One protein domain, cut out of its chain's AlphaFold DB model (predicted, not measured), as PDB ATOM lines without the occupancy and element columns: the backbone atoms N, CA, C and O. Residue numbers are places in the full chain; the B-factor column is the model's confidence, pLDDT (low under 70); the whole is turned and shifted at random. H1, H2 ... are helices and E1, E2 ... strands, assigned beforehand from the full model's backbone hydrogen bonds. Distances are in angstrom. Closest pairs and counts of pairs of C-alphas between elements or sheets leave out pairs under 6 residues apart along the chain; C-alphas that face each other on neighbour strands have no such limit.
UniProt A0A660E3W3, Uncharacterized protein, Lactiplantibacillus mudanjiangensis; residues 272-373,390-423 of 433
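AT A GLANCE: This is residues 272 to 373 and 390 to 423 of the 433 residues of an uncharacterized protein of Lactiplantibacillus mudanjiangensis (UniProt A0A660E3W3). Two strongly twisted five-stranded sheets stand one after the other along the longest axis, joined where E5, an edge strand of the first, packs on E6 and E7 of the second; the single helix, H1, packs on the first sheet and reaches the second with its first residues. The loop residues 298 to 303 of the E1 and E2 hairpin stick out, and the turns of the hairpins E2 and E3 and E9 and E10 make the two far ends. The printed part has 136 residues, with one named helix followed by ten named strands, and the class is mostly strand. The first sheet runs E4, E3, E2, E1, E5, all antiparallel; the second runs E6, E7, E8, E9, E10 and is mixed. The whole is compact, with a radius of gyration of the C-alphas of 16.4 A, yet elongated, with spans of 59 by 35 by 26 A.

IN THESE COORDINATES: H1, residues 274 to 282, begins at C-alpha 274, (6.503, -6.301, -3.112), and is 12.0 A long. E1 is residues 291 to 296, 15.4 A long. E2, residues 305 to 317, is the longest strand by residues and measures 26.2 A; its C-alpha 317 is at (26.925, -4.386, -8.745). E3 is residues 327 to 333, 19.2 A long, and E4 is residues 336 to 340. E5, residues 348 to 350, is followed by E6, residues 355 to 358, and E7, residues 363 to 366. After the cut come E8, residues 392 to 397, 15.8 A long, and E9, residues 402 to 409, 22.4 A long. E10, residues 414 to 422, spans 21.4 A and ends at C-alpha 422, (-4.226, 11.255, -7.118).

HOW THE PARTS SIT: In the first sheet, E1 to E4 form a meander, each strand the antiparallel neighbour of the one before. E2 bends by 91 degrees at residue 311, and its pairing is staggered: residues 305 to 310 pair with E1, residues 311 to 317 with E3. Within hydrogen-bond range are N 293 and O 308 across E1 and E2, 2.8 A apart, N 330 and O 314 across E3 and E2, 2.8 A apart, and N 338 and O 331 across E4 and E3, 2.8 A apart. E5 is antiparallel to E1, with N 292 and O 349 at 2.8 A. H1 is on this sheet at a height of 9.6 A; it only just lies over E3, with 3 of its C-alphas falling on that strand, and runs across the strands, at 72 degrees to E3 on the local plane. The closest C-alphas of H1 and E2, those of Phe 282 and Tyr 315, are 5.2 A apart. Every O i to N i+4 pair of H1 is within hydrogen-bond range. H1 only grazes the second sheet, with its residues 274 to 277. The closest C-alphas of E5 and E7, those of Val 349 and Ser 366, are 5.7 A apart. E6 and E7 are an antiparallel hairpin, with N 365 and O 356 at 2.8 A. E7 and E8 are parallel, with N 394 and O 364 at 2.8 A. E8, E9 and E10 form a second meander, with N 404 and O 395 at 2.8 A and N 407 and O 416 at 2.9 A. E10 bends by 67 degrees at residue 419. E1 and E8 are apart, for instance.

THE WHOLE: The C-alphas of Pro 322 and Ile 411, the two farthest apart, are 59.4 A apart. Residues 374 to 389 are not printed, and C-alphas 373 and 390 stand 15.9 A apart across that cut, in the link from E7 to E8. Of the links that are printed whole, none is long. Mean pLDDT of the printed part is 86.9; residues 297 to 304 and residue 323 are under 70.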
ATOM      1  N   VAL A 272       1.331 -10.235  -6.168       91.81
ATOM      2  CA  VAL A 272       2.781 -10.218  -6.029       91.81
ATOM      3  C   VAL A 272       3.122  -9.358  -4.825       91.81
ATOM      4  O   VAL A 272       2.979  -8.138  -4.856       91.81
ATOM      5  N   LYS A 273       3.598  -9.987  -3.753       91.25
ATOM      6  CA  LYS A 273       4.111  -9.258  -2.591       91.25
ATOM      7  C   LYS A 273       5.359  -8.478  -2.995       91.25
ATOM      8  O   LYS A 273       6.306  -9.070  -3.524       91.25
ATOM      9  N   SER A 274       5.390  -7.176  -2.724       91.25
ATOM     10  CA  SER A 274       6.503  -6.301  -3.112       91.25
ATOM     11  C   SER A 274       7.838  -6.793  -2.538       91.25
ATOM     12  O   SER A 274       8.833  -6.879  -3.261       91.25
ATOM     13  N   ASN A 275       7.841  -7.240  -1.280       86.88
ATOM     14  CA  ASN A 275       9.004  -7.825  -0.614       86.88
ATOM     15  C   ASN A 275       9.514  -9.098  -1.299       86.88
ATOM     16  O   ASN A 275      10.726  -9.283  -1.445       86.88
ATOM     17  N   ASP A 276       8.618  -9.986  -1.730       87.56
ATOM     18  CA  ASP A 276       9.009 -11.226  -2.404       87.56
ATOM     19  C   ASP A 276       9.568 -10.945  -3.796       87.56
ATOM     20  O   ASP A 276      10.566 -11.557  -4.189       87.56
ATOM     21  N   MET A 277       8.993  -9.972  -4.506       92.25
ATOM     22  CA  MET A 277       9.525  -9.508  -5.782       92.25
ATOM     23  C   MET A 277      10.926  -8.924  -5.634       92.25
ATOM     24  O   MET A 277      11.851  -9.349  -6.330       92.25
ATOM     25  N   GLN A 278      11.115  -8.004  -4.689       89.31
ATOM     26  CA  GLN A 278      12.422  -7.412  -4.423       89.31
ATOM     27  C   GLN A 278      13.446  -8.477  -4.027       89.31
ATOM     28  O   GLN A 278      14.541  -8.503  -4.581       89.31
ATOM     29  N   ARG A 279      13.093  -9.417  -3.136       84.31
ATOM     30  CA  ARG A 279      13.975 -10.534  -2.750       84.31
ATOM     31  C   ARG A 279      14.329 -11.431  -3.931       84.31
ATOM     32  O   ARG A 279      15.474 -11.872  -4.016       84.31
ATOM     33  N   TYR A 280      13.377 -11.723  -4.814       86.81
ATOM     34  CA  TYR A 280      13.622 -12.510  -6.021       86.81
ATOM     35  C   TYR A 280      14.656 -11.823  -6.920       86.81
ATOM     36  O   TYR A 280      15.676 -12.433  -7.249       86.81
ATOM     37  N   ILE A 281      14.458 -10.539  -7.227       89.44
ATOM     38  CA  ILE A 281      15.383  -9.767  -8.068       89.44
ATOM     39  C   ILE A 281      16.749  -9.629  -7.373       89.44
ATOM     40  O   ILE A 281      17.792  -9.865  -7.982       89.44
ATOM     41  N   PHE A 282      16.757  -9.349  -6.067       85.25
ATOM     42  CA  PHE A 282      17.959  -9.249  -5.235       85.25
ATOM     43  C   PHE A 282      18.800 -10.536  -5.235       85.25
ATOM     44  O   PHE A 282      20.029 -10.479  -5.196       85.25
ATOM     45  N   ARG A 283      18.159 -11.708  -5.329       77.94
ATOM     46  CA  ARG A 283      18.820 -13.023  -5.430       77.94
ATOM     47  C   ARG A 283      19.396 -13.319  -6.821       77.94
ATOM     48  O   ARG A 283      19.881 -14.426  -7.047       77.94
ATOM     49  N   GLY A 284      19.375 -12.346  -7.731       79.12
ATOM     50  CA  GLY A 284      19.806 -12.498  -9.121       79.12
ATOM     51  C   GLY A 284      18.697 -12.986 -10.050       79.12
ATOM     52  O   GLY A 284      18.986 -13.333 -11.192       79.12
ATOM     53  N   GLY A 285      17.448 -13.024  -9.575       83.50
ATOM     54  CA  GLY A 285      16.293 -13.252 -10.428       83.50
ATOM     55  C   GLY A 285      16.129 -12.121 -11.442       83.50
ATOM     56  O   GLY A 285      16.412 -10.958 -11.152       83.50
ATOM     57  N   HIS A 286      15.659 -12.480 -12.631       87.50
ATOM     58  CA  HIS A 286      15.297 -11.532 -13.679       87.50
ATOM     59  C   HIS A 286      13.777 -11.429 -13.758       87.50
ATOM     60  O   HIS A 286      13.093 -12.454 -13.834       87.50
ATOM     61  N   TYR A 287      13.243 -10.209 -13.727       92.56
ATOM     62  CA  TYR A 287      11.813  -9.960 -13.896       92.56
ATOM     63  C   TYR A 287      11.540  -9.377 -15.284       92.56
ATOM     64  O   TYR A 287      11.755  -8.192 -15.537       92.56
ATOM     65  N   GLN A 288      11.089 -10.236 -16.198       90.06
ATOM     66  CA  GLN A 288      11.013  -9.928 -17.630       90.06
ATOM     67  C   GLN A 288       9.731  -9.198 -18.045       90.06
ATOM     68  O   GLN A 288       9.740  -8.507 -19.057       90.06
ATOM     69  N   LEU A 289       8.660  -9.316 -17.256       90.94
ATOM     70  CA  LEU A 289       7.328  -8.776 -17.576       90.94
ATOM     71  C   LEU A 289       7.265  -7.246 -17.539       90.94
ATOM     72  O   LEU A 289       6.374  -6.638 -18.125       90.94
ATOM     73  N   GLY A 290       8.237  -6.650 -16.854       93.25
ATOM     74  CA  GLY A 290       8.419  -5.218 -16.746       93.25
ATOM     75  C   GLY A 290       7.476  -4.526 -15.762       93.25
ATOM     76  O   GLY A 290       6.457  -5.060 -15.317       93.25
ATOM     77  N   LEU A 291       7.867  -3.314 -15.384       95.75
ATOM     78  CA  LEU A 291       7.117  -2.446 -14.488       95.75
ATOM     79  C   LEU A 291       7.145  -1.000 -14.978       95.75
ATOM     80  O   LEU A 291       8.095  -0.555 -15.632       95.75
ATOM     81  N   TYR A 292       6.096  -0.273 -14.628       94.81
ATOM     82  CA  TYR A 292       6.088   1.174 -14.604       94.81
ATOM     83  C   TYR A 292       6.743   1.652 -13.312       94.81
ATOM     84  O   TYR A 292       6.404   1.165 -12.234       94.81
ATOM     85  N   TRP A 293       7.682   2.588 -13.432       92.06
ATOM     86  CA  TRP A 293       8.364   3.229 -12.317       92.06
ATOM     87  C   TRP A 293       8.147   4.736 -12.367       92.06
ATOM     88  O   TRP A 293       8.418   5.367 -13.392       92.06
ATOM     89  N   LEU A 294       7.680   5.305 -11.261       85.75
ATOM     90  CA  LEU A 294       7.540   6.748 -11.097       85.75
ATOM     91  C   LEU A 294       8.877   7.318 -10.609       85.75
ATOM     92  O   LEU A 294       9.236   7.212  -9.433       85.75
ATOM     93  N   GLU A 295       9.658   7.881 -11.534       83.06
ATOM     94  CA  GLU A 295      10.927   8.531 -11.210       83.06
ATOM     95  C   GLU A 295      10.640   9.916 -10.627       83.06
ATOM     96  O   GLU A 295      10.302  10.857 -11.348       83.06
ATOM     97  N   GLN A 296      10.801  10.049  -9.311       72.31
ATOM     98  CA  GLN A 296      10.809  11.352  -8.658       72.31
ATOM     99  C   GLN A 296      12.226  11.913  -8.750       72.31
ATOM    100  O   GLN A 296      13.156  11.409  -8.114       72.31
ATOM    101  N   SER A 297      12.415  12.949  -9.562       61.88
ATOM    102  CA  SER A 297      13.694  13.644  -9.604       61.88
ATOM    103  C   SER A 297      13.831  14.480  -8.333       61.88
ATOM    104  O   SER A 297      13.212  15.528  -8.200       61.88
ATOM    105  N   PHE A 298      14.690  14.053  -7.404       53.91
ATOM    106  CA  PHE A 298      15.042  14.835  -6.207       53.91
ATOM    107  C   PHE A 298      15.625  16.229  -6.534       53.91
ATOM    108  O   PHE A 298      15.823  17.037  -5.633       53.91
ATOM    109  N   MET A 299      15.931  16.502  -7.808       45.59
ATOM    110  CA  MET A 299      16.501  17.754  -8.315       45.59
ATOM    111  C   MET A 299      15.544  18.502  -9.263       45.59
ATOM    112  O   MET A 299      15.914  19.540  -9.805       45.59
ATOM    113  N   SER A 300      14.340  17.973  -9.511       51.09
ATOM    114  CA  SER A 300      13.301  18.641 -10.302       51.09
ATOM    115  C   SER A 300      12.648  19.706  -9.427       51.09
ATOM    116  O   SER A 300      11.982  19.410  -8.440       51.09
ATOM    117  N   THR A 301      12.871  20.970  -9.774       56.12
ATOM    118  CA  THR A 301      12.236  22.115  -9.109       56.12
ATOM    119  C   THR A 301      10.743  22.218  -9.417       56.12
ATOM    120  O   THR A 301      10.027  22.918  -8.712       56.12
ATOM    121  N   ASP A 302      10.273  21.543 -10.467       67.56
ATOM    122  CA  ASP A 302       8.873  21.493 -10.893       67.56
ATOM    123  C   ASP A 302       8.091  20.319 -10.278       67.56
ATOM    124  O   ASP A 302       6.881  20.234 -10.469       67.56
ATOM    125  N   GLY A 303       8.757  19.426  -9.532       65.94
ATOM    126  CA  GLY A 303       8.126  18.274  -8.884       65.94
ATOM    127  C   GLY A 303       7.502  17.275  -9.861       65.94
ATOM    128  O   GLY A 303       6.674  16.463  -9.452       65.94
ATOM    129  N   THR A 304       7.860  17.332 -11.148       67.31
ATOM    130  CA  THR A 304       7.249  16.481 -12.166       67.31
ATOM    131  C   THR A 304       7.802  15.064 -12.057       67.31
ATOM    132  O   THR A 304       8.988  14.795 -12.264       67.31
ATOM    133  N   GLU A 305       6.927  14.126 -11.706       76.94
ATOM    134  CA  GLU A 305       7.258  12.708 -11.746       76.94
ATOM    135  C   GLU A 305       7.264  12.231 -13.196       76.94
ATOM    136  O   GLU A 305       6.302  12.420 -13.947       76.94
ATOM    137  N   LYS A 306       8.363  11.593 -13.602       81.62
ATOM    138  CA  LYS A 306       8.462  11.001 -14.932       81.62
ATOM    139  C   LYS A 306       8.150   9.518 -14.846       81.62
ATOM    140  O   LYS A 306       8.907   8.752 -14.251       81.62
ATOM    141  N   LEU A 307       7.074   9.101 -15.508       86.50
ATOM    142  CA  LEU A 307       6.798   7.686 -15.710       86.50
ATOM    143  C   LEU A 307       7.851   7.073 -16.630       86.50
ATOM    144  O   LEU A 307       8.114   7.577 -17.725       86.50
ATOM    145  N   ARG A 308       8.415   5.949 -16.198       93.25
ATOM    146  CA  ARG A 308       9.346   5.152 -16.992       93.25
ATOM    147  C   ARG A 308       8.894   3.716 -17.057       93.25
ATOM    148  O   ARG A 308       8.314   3.195 -16.110       93.25
ATOM    149  N   GLN A 309       9.165   3.080 -18.187       95.06
ATOM    150  CA  GLN A 309       8.825   1.681 -18.399       95.06
ATOM    151  C   GLN A 309      10.112   0.869 -18.465       95.06
ATOM    152  O   GLN A 309      10.905   1.024 -19.393       95.06
ATOM    153  N   PHE A 310      10.303  -0.028 -17.503       96.12
ATOM    154  CA  PHE A 310      11.453  -0.921 -17.485       96.12
ATOM    155  C   PHE A 310      11.031  -2.353 -17.733       96.12
ATOM    156  O   PHE A 310      10.123  -2.856 -17.082       96.12
ATOM    157  N   ASN A 311      11.754  -3.026 -18.618       94.50
ATOM    158  CA  ASN A 311      11.700  -4.470 -18.807       94.50
ATOM    159  C   ASN A 311      12.981  -5.112 -18.260       94.50
ATOM    160  O   ASN A 311      13.974  -4.417 -18.045       94.50
ATOM    161  N   ASP A 312      12.965  -6.432 -18.072       92.75
ATOM    162  CA  ASP A 312      14.128  -7.224 -17.634       92.75
ATOM    163  C   ASP A 312      14.842  -6.630 -16.405       92.75
ATOM    164  O   ASP A 312      16.018  -6.252 -16.438       92.75
ATOM    165  N   LEU A 313      14.095  -6.504 -15.304       94.81
ATOM    166  CA  LEU A 313      14.667  -5.989 -14.067       94.81
ATOM    167  C   LEU A 313      15.614  -7.002 -13.436       94.81
ATOM    168  O   LEU A 313      15.273  -8.173 -13.271       94.81
ATOM    169  N   SER A 314      16.780  -6.520 -13.018       93.38
ATOM    170  CA  SER A 314      17.809  -7.309 -12.338       93.38
ATOM    171  C   SER A 314      18.486  -6.499 -11.234       93.38
ATOM    172  O   SER A 314      18.426  -5.270 -11.227       93.38
ATOM    173  N   TYR A 315      19.148  -7.175 -10.296       92.75
ATOM    174  CA  TYR A 315      19.931  -6.531  -9.241       92.75
ATOM    175  C   TYR A 315      21.385  -6.975  -9.310       92.75
ATOM    176  O   TYR A 315      21.692  -8.168  -9.270       92.75
ATOM    177  N   ARG A 316      22.303  -6.015  -9.428       88.00
ATOM    178  CA  ARG A 316      23.736  -6.309  -9.559       88.00
ATOM    179  C   ARG A 316      24.609  -5.124  -9.164       88.00
ATOM    180  O   ARG A 316      24.134  -4.040  -8.834       88.00
ATOM    181  N   ILE A 317      25.914  -5.364  -9.153       84.88
ATOM    182  CA  ILE A 317      26.925  -4.386  -8.745       84.88
ATOM    183  C   ILE A 317      27.142  -3.379  -9.873       84.88
ATOM    184  O   ILE A 317      27.391  -3.779 -11.008       84.88
ATOM    185  N   ASP A 318      27.127  -2.088  -9.540       86.62
ATOM    186  CA  ASP A 318      27.590  -1.035 -10.441       86.62
ATOM    187  C   ASP A 318      29.115  -1.044 -10.525       86.62
ATOM    188  O   ASP A 318      29.831  -0.771  -9.554       86.62
ATOM    189  N   GLU A 319      29.606  -1.392 -11.710       83.75
ATOM    190  CA  GLU A 319      31.030  -1.476 -12.019       83.75
ATOM    191  C   GLU A 319      31.597  -0.159 -12.571       83.75
ATOM    192  O   GLU A 319      32.808  -0.066 -12.787       83.75
ATOM    193  N   SER A 320      30.764   0.876 -12.763       82.19
ATOM    194  CA  SER A 320      31.196   2.165 -13.321       82.19
ATOM    195  C   SER A 320      32.150   2.929 -12.395       82.19
ATOM    196  O   SER A 320      33.025   3.659 -12.865       82.19
ATOM    197  N   SER A 321      32.037   2.741 -11.072       78.50
ATOM    198  CA  SER A 321      32.923   3.382 -10.100       78.50
ATOM    199  C   SER A 321      34.055   2.448  -9.652       78.50
ATOM    200  O   SER A 321      33.824   1.472  -8.934       78.50
ATOM    201  N   PRO A 322      35.332   2.787  -9.922       74.25
ATOM    202  CA  PRO A 322      36.465   2.013  -9.411       74.25
ATOM    203  C   PRO A 322      36.713   2.214  -7.902       74.25
ATOM    204  O   PRO A 322      37.642   1.608  -7.347       74.25
ATOM    205  N   TYR A 323      35.928   3.076  -7.241       67.62
ATOM    206  CA  TYR A 323      36.103   3.480  -5.843       67.62
ATOM    207  C   TYR A 323      34.934   3.094  -4.932       67.62
ATOM    208  O   TYR A 323      35.150   2.946  -3.730       67.62
ATOM    209  N   LYS A 324      33.723   2.905  -5.466       73.62
ATOM    210  CA  LYS A 324      32.534   2.540  -4.686       73.62
ATOM    211  C   LYS A 324      31.805   1.399  -5.383       73.62
ATOM    212  O   LYS A 324      31.423   1.537  -6.533       73.62
ATOM    213  N   ARG A 325      31.602   0.285  -4.677       71.12
ATOM    214  CA  ARG A 325      30.690  -0.771  -5.129       71.12
ATOM    215  C   ARG A 325      29.367  -0.543  -4.449       71.12
ATOM    216  O   ARG A 325      29.269  -0.684  -3.234       71.12
ATOM    217  N   LYS A 326      28.395  -0.141  -5.242       82.81
ATOM    218  CA  LYS A 326      27.010  -0.048  -4.824       82.81
ATOM    219  C   LYS A 326      26.229  -1.033  -5.669       82.81
ATOM    220  O   LYS A 326      26.559  -1.258  -6.833       82.81
ATOM    221  N   TYR A 327      25.260  -1.665  -5.042       86.12
ATOM    222  CA  TYR A 327      24.305  -2.476  -5.756       86.12
ATOM    223  C   TYR A 327      23.162  -1.593  -6.206       86.12
ATOM    224  O   TYR A 327      22.743  -0.709  -5.461       86.12
ATOM    225  N   TYR A 328      22.686  -1.860  -7.408       92.50
ATOM    226  CA  TYR A 328      21.572  -1.146  -7.989       92.50
ATOM    227  C   TYR A 328      20.646  -2.124  -8.679       92.50
ATOM    228  O   TYR A 328      21.059  -3.203  -9.125       92.50
ATOM    229  N   TYR A 329      19.396  -1.708  -8.775       93.75
ATOM    230  CA  TYR A 329      18.485  -2.305  -9.722       93.75
ATOM    231  C   TYR A 329      18.826  -1.773 -11.111       93.75
ATOM    232  O   TYR A 329      19.290  -0.645 -11.277       93.75
ATOM    233  N   TYR A 330      18.628  -2.610 -12.112       95.06
ATOM    234  CA  TYR A 330      18.793  -2.253 -13.508       95.06
ATOM    235  C   TYR A 330      17.556  -2.677 -14.267       95.06
ATOM    236  O   TYR A 330      17.009  -3.738 -13.981       95.06
ATOM    237  N   GLY A 331      17.148  -1.861 -15.229       95.50
ATOM    238  CA  GLY A 331      16.050  -2.156 -16.138       95.50
ATOM    239  C   GLY A 331      16.358  -1.664 -17.546       95.50
ATOM    240  O   GLY A 331      17.167  -0.752 -17.738       95.50
ATOM    241  N   ILE A 332      15.720  -2.275 -18.539       95.31
ATOM    242  CA  ILE A 332      15.860  -1.927 -19.951       95.31
ATOM    243  C   ILE A 332      14.655  -1.090 -20.379       95.31
ATOM    244  O   ILE A 332      13.519  -1.558 -20.346       95.31
ATOM    245  N   GLU A 333      14.910   0.126 -20.847       96.00
ATOM    246  CA  GLU A 333      13.927   1.007 -21.477       96.00
ATOM    247  C   GLU A 333      14.448   1.363 -22.875       96.00
ATOM    248  O   GLU A 333      15.593   1.786 -23.031       96.00
ATOM    249  N   ASN A 334      13.644   1.159 -23.923       94.06
ATOM    250  CA  ASN A 334      14.036   1.455 -25.311       94.06
ATOM    251  C   ASN A 334      15.387   0.835 -25.731       94.06
ATOM    252  O   ASN A 334      16.218   1.490 -26.358       94.06
ATOM    253  N   LYS A 335      15.621  -0.437 -25.362       93.06
ATOM    254  CA  LYS A 335      16.880  -1.189 -25.586       93.06
ATOM    255  C   LYS A 335      18.117  -0.597 -24.899       93.06
ATOM    256  O   LYS A 335      19.223  -1.089 -25.108       93.06
ATOM    257  N   LYS A 336      17.947   0.440 -24.081       95.81
ATOM    258  CA  LYS A 336      19.002   1.034 -23.279       95.81
ATOM    259  C   LYS A 336      18.812   0.631 -21.832       95.81
ATOM    260  O   LYS A 336      17.708   0.613 -21.298       95.81
ATOM    261  N   GLU A 337      19.919   0.296 -21.205       94.56
ATOM    262  CA  GLU A 337      19.934  -0.068 -19.808       94.56
ATOM    263  C   GLU A 337      20.036   1.167 -18.916       94.56
ATOM    264  O   GLU A 337      20.811   2.091 -19.181       94.56
ATOM    265  N   TYR A 338      19.261   1.155 -17.839       94.88
ATOM    266  CA  TYR A 338      19.212   2.218 -16.855       94.88
ATOM    267  C   TYR A 338      19.415   1.666 -15.458       94.88
ATOM    268  O   TYR A 338      18.983   0.565 -15.126       94.88
ATOM    269  N   LYS A 339      20.079   2.481 -14.645       93.38
ATOM    270  CA  LYS A 339      20.281   2.243 -13.225       93.38
ATOM    271  C   LYS A 339      19.094   2.811 -12.451       93.38
ATOM    272  O   LYS A 339      18.707   3.948 -12.702       93.38
ATOM    273  N   ILE A 340      18.573   2.033 -11.514       91.69
ATOM    274  CA  ILE A 340      17.457   2.372 -10.633       91.69
ATOM    275  C   ILE A 340      17.983   2.280  -9.195       91.69
ATOM    276  O   ILE A 340      18.514   1.244  -8.779       91.69
ATOM    277  N   ASP A 341      17.890   3.380  -8.446       85.25
ATOM    278  CA  ASP A 341      18.527   3.500  -7.129       85.25
ATOM    279  C   ASP A 341      17.908   2.565  -6.082       85.25
ATOM    280  O   ASP A 341      18.631   1.922  -5.319       85.25
ATOM    281  N   TYR A 342      16.581   2.446  -6.080       87.19
ATOM    282  CA  TYR A 342      15.831   1.525  -5.232       87.19
ATOM    283  C   TYR A 342      14.454   1.241  -5.843       87.19
ATOM    284  O   TYR A 342      13.906   2.059  -6.581       87.19
ATOM    285  N   LEU A 343      13.900   0.072  -5.530       87.44
ATOM    286  CA  LEU A 343      12.522  -0.288  -5.843       87.44
ATOM    287  C   LEU A 343      11.671  -0.011  -4.601       87.44
ATOM    288  O   LEU A 343      11.899  -0.622  -3.562       87.44
ATOM    289  N   ASN A 344      10.729   0.924  -4.701       86.31
ATOM    290  CA  ASN A 344       9.732   1.210  -3.667       86.31
ATOM    291  C   ASN A 344       8.355   0.855  -4.231       86.31
ATOM    292  O   ASN A 344       8.037   1.285  -5.339       86.31
ATOM    293  N   SER A 345       7.569   0.057  -3.508       84.44
ATOM    294  CA  SER A 345       6.237  -0.389  -3.938       84.44
ATOM    295  C   SER A 345       5.309   0.777  -4.258       84.44
ATOM    296  O   SER A 345       4.543   0.680  -5.208       84.44
ATOM    297  N   GLU A 346       5.448   1.903  -3.555       85.62
ATOM    298  CA  GLU A 346       4.670   3.128  -3.792       85.62
ATOM    299  C   GLU A 346       4.902   3.738  -5.182       85.62
ATOM    300  O   GLU A 346       4.129   4.566  -5.651       85.62
ATOM    301  N   LYS A 347       5.998   3.357  -5.844       87.75
ATOM    302  CA  LYS A 347       6.436   3.925  -7.124       87.75
ATOM    303  C   LYS A 347       6.462   2.897  -8.242       87.75
ATOM    304  O   LYS A 347       7.073   3.152  -9.277       87.75
ATOM    305  N   MET A 348       5.877   1.721  -8.031       93.12
ATOM    306  CA  MET A 348       5.950   0.610  -8.972       93.12
ATOM    307  C   MET A 348       4.571   0.073  -9.317       93.12
ATOM    308  O   MET A 348       3.748  -0.170  -8.441       93.12
ATOM    309  N   VAL A 349       4.359  -0.209 -10.601       94.50
ATOM    310  CA  VAL A 349       3.153  -0.889 -11.082       94.50
ATOM    311  C   VAL A 349       3.544  -1.947 -12.102       94.50
ATOM    312  O   VAL A 349       4.316  -1.672 -13.017       94.50
ATOM    313  N   LEU A 350       3.025  -3.165 -11.972       95.50
ATOM    314  CA  LEU A 350       3.350  -4.257 -12.893       95.50
ATOM    315  C   LEU A 350       2.621  -4.069 -14.232       95.50
ATOM    316  O   LEU A 350       1.405  -3.869 -14.262       95.50
ATOM    317  N   ILE A 351       3.358  -4.141 -15.346       94.81
ATOM    318  CA  ILE A 351       2.820  -3.842 -16.691       94.81
ATOM    319  C   ILE A 351       1.822  -4.902 -17.154       94.81
ATOM    320  O   ILE A 351       0.867  -4.591 -17.857       94.81
ATOM    321  N   ASN A 352       2.018  -6.155 -16.752       93.19
ATOM    322  CA  ASN A 352       1.118  -7.250 -17.107       93.19
ATOM    323  C   ASN A 352      -0.227  -7.190 -16.358       93.19
ATOM    324  O   ASN A 352      -1.111  -8.008 -16.600       93.19
ATOM    325  N   GLY A 353      -0.406  -6.222 -15.453       92.81
ATOM    326  CA  GLY A 353      -1.663  -6.034 -14.746       92.81
ATOM    327  C   GLY A 353      -1.881  -6.969 -13.569       92.81
ATOM    328  O   GLY A 353      -2.992  -6.987 -13.035       92.81
ATOM    329  N   ASP A 354      -0.841  -7.685 -13.141       93.88
ATOM    330  CA  ASP A 354      -0.781  -8.274 -11.808       93.88
ATOM    331  C   ASP A 354      -0.888  -7.196 -10.722       93.88
ATOM    332  O   ASP A 354      -0.908  -5.985 -10.979       93.88
ATOM    333  N   ILE A 355      -1.023  -7.660  -9.486       93.94
ATOM    334  CA  ILE A 355      -1.321  -6.824  -8.331       93.94
ATOM    335  C   ILE A 355      -0.066  -6.777  -7.491       93.94
ATOM    336  O   ILE A 355       0.335  -7.798  -6.939       93.94
ATOM    337  N   LEU A 356       0.555  -5.612  -7.391       93.88
ATOM    338  CA  LEU A 356       1.633  -5.405  -6.445       93.88
ATOM    339  C   LEU A 356       1.008  -5.110  -5.080       93.88
ATOM    340  O   LEU A 356       0.250  -4.155  -4.952       93.88
ATOM    341  N   TYR A 357       1.294  -5.944  -4.087       92.06
ATOM    342  CA  TYR A 357       0.807  -5.766  -2.721       92.06
ATOM    343  C   TYR A 357       1.945  -5.295  -1.819       92.06
ATOM    344  O   TYR A 357       2.980  -5.968  -1.736       92.06
ATOM    345  N   ASP A 358       1.753  -4.157  -1.157       88.69
ATOM    346  CA  ASP A 358       2.651  -3.668  -0.119       88.69
ATOM    347  C   ASP A 358       2.169  -4.127   1.260       88.69
ATOM    348  O   ASP A 358       1.160  -3.661   1.777       88.69
ATOM    349  N   GLU A 359       2.928  -5.035   1.870       85.00
ATOM    350  CA  GLU A 359       2.625  -5.575   3.201       85.00
ATOM    351  C   GLU A 359       2.785  -4.537   4.323       85.00
ATOM    352  O   GLU A 359       2.242  -4.731   5.405       85.00
ATOM    353  N   SER A 360       3.571  -3.478   4.109       81.19
ATOM    354  CA  SER A 360       3.809  -2.443   5.123       81.19
ATOM    355  C   SER A 360       2.737  -1.359   5.140       81.19
ATOM    356  O   SER A 360       2.509  -0.758   6.184       81.19
ATOM    357  N   LEU A 361       2.086  -1.142   3.997       81.38
ATOM    358  CA  LEU A 361       1.085  -0.092   3.796       81.38
ATOM    359  C   LEU A 361      -0.327  -0.655   3.592       81.38
ATOM    360  O   LEU A 361      -1.261   0.104   3.358       81.38
ATOM    361  N   ASP A 362      -0.459  -1.981   3.609       83.94
ATOM    362  CA  ASP A 362      -1.675  -2.742   3.304       83.94
ATOM    363  C   ASP A 362      -2.411  -2.267   2.036       83.94
ATOM    364  O   ASP A 362      -3.642  -2.242   1.953       83.94
ATOM    365  N   ASN A 363      -1.647  -1.881   1.010       88.50
ATOM    366  CA  ASN A 363      -2.200  -1.362  -0.233       88.50
ATOM    367  C   ASN A 363      -1.925  -2.279  -1.427       88.50
ATOM    368  O   ASN A 363      -0.976  -3.066  -1.471       88.50
ATOM    369  N   MET A 364      -2.809  -2.185  -2.414       92.31
ATOM    370  CA  MET A 364      -2.727  -2.919  -3.669       92.31
ATOM    371  C   MET A 364      -2.576  -1.937  -4.821       92.31
ATOM    372  O   MET A 364      -3.291  -0.942  -4.894       92.31
ATOM    373  N   VAL A 365      -1.676  -2.233  -5.751       94.12
ATOM    374  CA  VAL A 365      -1.413  -1.385  -6.914       94.12
ATOM    375  C   VAL A 365      -1.460  -2.224  -8.185       94.12
ATOM    376  O   VAL A 365      -0.835  -3.281  -8.276       94.12
ATOM    377  N   SER A 366      -2.210  -1.772  -9.188       95.19
ATOM    378  CA  SER A 366      -2.307  -2.440 -10.492       95.19
ATOM    379  C   SER A 366      -2.720  -1.450 -11.579       95.19
ATOM    380  O   SER A 366      -3.364  -0.448 -11.292       95.19
ATOM    381  N   ILE A 367      -2.419  -1.732 -12.847       95.38
ATOM    382  CA  ILE A 367      -2.987  -0.962 -13.972       95.38
ATOM    383  C   ILE A 367      -4.467  -1.287 -14.225       95.38
ATOM    384  O   ILE A 367      -5.185  -0.536 -14.883       95.38
ATOM    385  N   ASN A 368      -4.932  -2.423 -13.707       95.25
ATOM    386  CA  ASN A 368      -6.296  -2.890 -13.885       95.25
ATOM    387  C   ASN A 368      -7.136  -2.557 -12.645       95.25
ATOM    388  O   ASN A 368      -6.618  -2.627 -11.527       95.25
ATOM    389  N   PRO A 369      -8.439  -2.272 -12.801       95.31
ATOM    390  CA  PRO A 369      -9.323  -2.102 -11.657       95.31
ATOM    391  C   PRO A 369      -9.442  -3.412 -10.853       95.31
ATOM    392  O   PRO A 369      -9.181  -4.516 -11.385       95.31
ATOM    393  N   PRO A 370      -9.856  -3.330  -9.578       93.56
ATOM    394  CA  PRO A 370     -10.233  -4.516  -8.840       93.56
ATOM    395  C   PRO A 370     -11.432  -5.194  -9.529       93.56
ATOM    396  O   PRO A 370     -12.308  -4.549 -10.103       93.56
ATOM    397  N   LYS A 371     -11.456  -6.528  -9.537       89.88
ATOM    398  CA  LYS A 371     -12.587  -7.323 -10.030       89.88
ATOM    399  C   LYS A 371     -13.670  -7.287  -8.958       89.88
ATOM    400  O   LYS A 371     -13.398  -7.637  -7.809       89.88
ATOM    401  N   LYS A 372     -14.890  -6.921  -9.353       83.50
ATOM    402  CA  LYS A 372     -16.044  -6.958  -8.454       83.50
ATOM    403  C   LYS A 372     -16.238  -8.347  -7.862       83.50
ATOM    404  O   LYS A 372     -16.042  -9.344  -8.561       83.50
ATOM    405  N   HIS A 373     -16.594  -8.398  -6.584       75.69
ATOM    406  CA  HIS A 373     -16.832  -9.620  -5.806       75.69
ATOM    407  C   HIS A 373     -15.647 -10.601  -5.730       75.69
ATOM    408  O   HIS A 373     -15.779 -11.686  -5.158       75.69
ATOM    409  N   TYR A 390      -8.727   0.136   6.050       74.06
ATOM    410  CA  TYR A 390      -9.404  -0.589   4.975       74.06
ATOM    411  C   TYR A 390      -8.417  -0.815   3.836       74.06
ATOM    412  O   TYR A 390      -7.682   0.111   3.500       74.06
ATOM    413  N   PRO A 391      -8.428  -1.984   3.173       80.25
ATOM    414  CA  PRO A 391      -7.540  -2.209   2.051       80.25
ATOM    415  C   PRO A 391      -7.876  -1.229   0.930       80.25
ATOM    416  O   PRO A 391      -9.031  -1.068   0.510       80.25
ATOM    417  N   VAL A 392      -6.825  -0.587   0.443       88.69
ATOM    418  CA  VAL A 392      -6.898   0.427  -0.597       88.69
ATOM    419  C   VAL A 392      -6.327  -0.145  -1.878       88.69
ATOM    420  O   VAL A 392      -5.271  -0.781  -1.877       88.69
ATOM    421  N   TRP A 393      -7.011   0.106  -2.990       92.31
ATOM    422  CA  TRP A 393      -6.517  -0.254  -4.306       92.31
ATOM    423  C   TRP A 393      -6.265   0.989  -5.148       92.31
ATOM    424  O   TRP A 393      -7.170   1.766  -5.449       92.31
ATOM    425  N   PHE A 394      -5.021   1.139  -5.575       93.62
ATOM    426  CA  PHE A 394      -4.568   2.180  -6.478       93.62
ATOM    427  C   PHE A 394      -4.533   1.618  -7.898       93.62
ATOM    428  O   PHE A 394      -3.647   0.845  -8.273       93.62
ATOM    429  N   GLN A 395      -5.523   2.000  -8.703       95.00
ATOM    430  CA  GLN A 395      -5.530   1.687 -10.125       95.00
ATOM    431  C   GLN A 395      -4.726   2.748 -10.874       95.00
ATOM    432  O   GLN A 395      -5.188   3.876 -11.028       95.00
ATOM    433  N   TYR A 396      -3.560   2.385 -11.390       94.19
ATOM    434  CA  TYR A 396      -2.733   3.301 -12.164       94.19
ATOM    435  C   TYR A 396      -3.236   3.463 -13.603       94.19
ATOM    436  O   TYR A 396      -3.389   2.488 -14.342       94.19
ATOM    437  N   ASN A 397      -3.441   4.705 -14.037       93.50
ATOM    438  CA  ASN A 397      -3.903   5.039 -15.378       93.50
ATOM    439  C   ASN A 397      -2.748   5.567 -16.231       93.50
ATOM    440  O   ASN A 397      -2.469   6.766 -16.269       93.50
ATOM    441  N   VAL A 398      -2.138   4.679 -17.015       89.81
ATOM    442  CA  VAL A 398      -0.949   4.973 -17.840       89.81
ATOM    443  C   VAL A 398      -1.110   6.214 -18.737       89.81
ATOM    444  O   VAL A 398      -0.165   6.974 -18.908       89.81
ATOM    445  N   LYS A 399      -2.304   6.453 -19.304       89.62
ATOM    446  CA  LYS A 399      -2.553   7.604 -20.199       89.62
ATOM    447  C   LYS A 399      -2.641   8.944 -19.470       89.62
ATOM    448  O   LYS A 399      -2.258   9.957 -20.040       89.62
ATOM    449  N   ARG A 400      -3.205   8.951 -18.259       87.19
ATOM    450  CA  ARG A 400      -3.385  10.166 -17.450       87.19
ATOM    451  C   ARG A 400      -2.211  10.421 -16.512       87.19
ATOM    452  O   ARG A 400      -2.084  11.536 -16.028       87.19
ATOM    453  N   ASN A 401      -1.369   9.410 -16.294       87.94
ATOM    454  CA  ASN A 401      -0.305   9.422 -15.297       87.94
ATOM    455  C   ASN A 401      -0.835   9.743 -13.884       87.94
ATOM    456  O   ASN A 401      -0.236  10.523 -13.156       87.94
ATOM    457  N   ASP A 402      -1.977   9.151 -13.527       90.31
ATOM    458  CA  ASP A 402      -2.630   9.302 -12.226       90.31
ATOM    459  C   ASP A 402      -3.106   7.943 -11.692       90.31
ATOM    460  O   ASP A 402      -3.102   6.933 -12.402       90.31
ATOM    461  N   PHE A 403      -3.551   7.916 -10.443       91.88
ATOM    462  CA  PHE A 403      -4.179   6.765  -9.812       91.88
ATOM    463  C   PHE A 403      -5.652   7.041  -9.555       91.88
ATOM    464  O   PHE A 403      -6.021   8.113  -9.084       91.88
ATOM    465  N   THR A 404      -6.493   6.048  -9.817       94.25
ATOM    466  CA  THR A 404      -7.870   5.998  -9.329       94.25
ATOM    467  C   THR A 404      -7.901   5.191  -8.045       94.25
ATOM    468  O   THR A 404      -7.406   4.060  -8.008       94.25
ATOM    469  N   LEU A 405      -8.481   5.777  -7.003       93.62
ATOM    470  CA  LEU A 405      -8.598   5.150  -5.698       93.62
ATOM    471  C   LEU A 405      -9.854   4.273  -5.632       93.62
ATOM    472  O   LEU A 405     -10.961   4.696  -5.968       93.62
ATOM    473  N   TRP A 406      -9.679   3.049  -5.153       93.75
ATOM    474  CA  TRP A 406     -10.758   2.117  -4.865       93.75
ATOM    475  C   TRP A 406     -10.691   1.714  -3.397       93.75
ATOM    476  O   TRP A 406      -9.609   1.452  -2.864       93.75
ATOM    477  N   ARG A 407     -11.853   1.652  -2.749       89.94
ATOM    478  CA  ARG A 407     -11.981   1.268  -1.342       89.94
ATOM    479  C   ARG A 407     -12.832   0.014  -1.239       89.94
ATOM    480  O   ARG A 407     -13.848  -0.108  -1.921       89.94
ATOM    481  N   TYR A 408     -12.412  -0.926  -0.400       88.38
ATOM    482  CA  TYR A 408     -13.208  -2.118  -0.157       88.38
ATOM    483  C   TYR A 408     -14.345  -1.810   0.820       88.38
ATOM    484  O   TYR A 408     -14.122  -1.493   1.989       88.38
ATOM    485  N   ASN A 409     -15.578  -1.928   0.347       87.56
ATOM    486  CA  ASN A 409     -16.772  -1.729   1.142       87.56
ATOM    487  C   ASN A 409     -17.135  -3.030   1.862       87.56
ATOM    488  O   ASN A 409     -17.549  -4.020   1.262       87.56
ATOM    489  N   ARG A 410     -16.987  -3.032   3.190       82.25
ATOM    490  CA  ARG A 410     -17.243  -4.214   4.028       82.25
ATOM    491  C   ARG A 410     -18.724  -4.591   4.109       82.25
ATOM    492  O   ARG A 410     -19.019  -5.755   4.374       82.25
ATOM    493  N   ILE A 411     -19.627  -3.634   3.886       84.69
ATOM    494  CA  ILE A 411     -21.076  -3.859   3.912       84.69
ATOM    495  C   ILE A 411     -21.492  -4.595   2.640       84.69
ATOM    496  O   ILE A 411     -22.151  -5.628   2.711       84.69
ATOM    497  N   THR A 412     -21.066  -4.099   1.478       89.12
ATOM    498  CA  THR A 412     -21.389  -4.717   0.180       89.12
ATOM    499  C   THR A 412     -20.467  -5.888  -0.166       89.12
ATOM    500  O   THR A 412     -20.768  -6.661  -1.074       89.12
ATOM    501  N   GLN A 413     -19.359  -6.043   0.567       85.31
ATOM    502  CA  GLN A 413     -18.253  -6.957   0.271       85.31
ATOM    503  C   GLN A 413     -17.669  -6.773  -1.138       85.31
ATOM    504  O   GLN A 413     -17.196  -7.740  -1.745       85.31
ATOM    505  N   ASP A 414     -17.671  -5.540  -1.643       88.81
ATOM    506  CA  ASP A 414     -17.220  -5.203  -2.993       88.81
ATOM    507  C   ASP A 414     -16.305  -3.968  -3.018       88.81
ATOM    508  O   ASP A 414     -16.132  -3.282  -2.012       88.81
ATOM    509  N   TRP A 415     -15.674  -3.707  -4.160       90.31
ATOM    510  CA  TRP A 415     -14.815  -2.541  -4.362       90.31
ATOM    511  C   TRP A 415     -15.601  -1.358  -4.923       90.31
ATOM    512  O   TRP A 415     -16.105  -1.415  -6.048       90.31
ATOM    513  N   ASP A 416     -15.607  -0.258  -4.176       93.06
ATOM    514  CA  ASP A 416     -16.192   1.006  -4.600       93.06
ATOM    515  C   ASP A 416     -15.106   1.904  -5.196       93.06
ATOM    516  O   ASP A 416     -14.047   2.128  -4.602       93.06
ATOM    517  N   ASN A 417     -15.369   2.429  -6.391       93.12
ATOM    518  CA  ASN A 417     -14.558   3.493  -6.967       93.12
ATOM    519  C   ASN A 417     -14.883   4.783  -6.211       93.12
ATOM    520  O   ASN A 417     -16.032   5.223  -6.237       93.12
ATOM    521  N   SER A 418     -13.901   5.394  -5.548       88.50
ATOM    522  CA  SER A 418     -14.161   6.613  -4.776       88.50
ATOM    523  C   SER A 418     -14.367   7.849  -5.661       88.50
ATOM    524  O   SER A 418     -14.714   8.912  -5.156       88.50
ATOM    525  N   GLY A 419     -14.100   7.744  -6.968       86.38
ATOM    526  CA  GLY A 419     -14.047   8.870  -7.900       86.38
ATOM    527  C   GLY A 419     -12.840   9.788  -7.680       86.38
ATOM    528  O   GLY A 419     -12.661  10.748  -8.427       86.38
ATOM    529  N   GLN A 420     -12.005   9.510  -6.674       86.44
ATOM    530  CA  GLN A 420     -10.825  10.309  -6.371       86.44
ATOM    531  C   GLN A 420      -9.664   9.912  -7.281       86.44
ATOM    532  O   GLN A 420      -9.387   8.727  -7.507       86.44
ATOM    533  N   HIS A 421      -8.974  10.939  -7.767       87.25
ATOM    534  CA  HIS A 421      -7.754  10.827  -8.548       87.25
ATOM    535  C   HIS A 421      -6.597  11.440  -7.767       87.25
ATOM    536  O   HIS A 421      -6.745  12.514  -7.186       87.25
ATOM    537  N   THR A 422      -5.453  10.764  -7.756       83.94
ATOM    538  CA  THR A 422      -4.226  11.255  -7.118       83.94
ATOM    539  C   THR A 422      -3.030  11.028  -8.033       83.94
ATOM    540  O   THR A 422      -3.000  10.059  -8.790       83.94
ATOM    541  N   ASN A 423      -2.039  11.911  -7.969       82.44
ATOM    542  CA  ASN A 423      -0.798  11.758  -8.731       82.44
ATOM    543  C   ASN A 423       0.205  10.851  -8.008       82.44
ATOM    544  O   ASN A 423       1.118  10.325  -8.633       82.44
TER     545      ASN A 423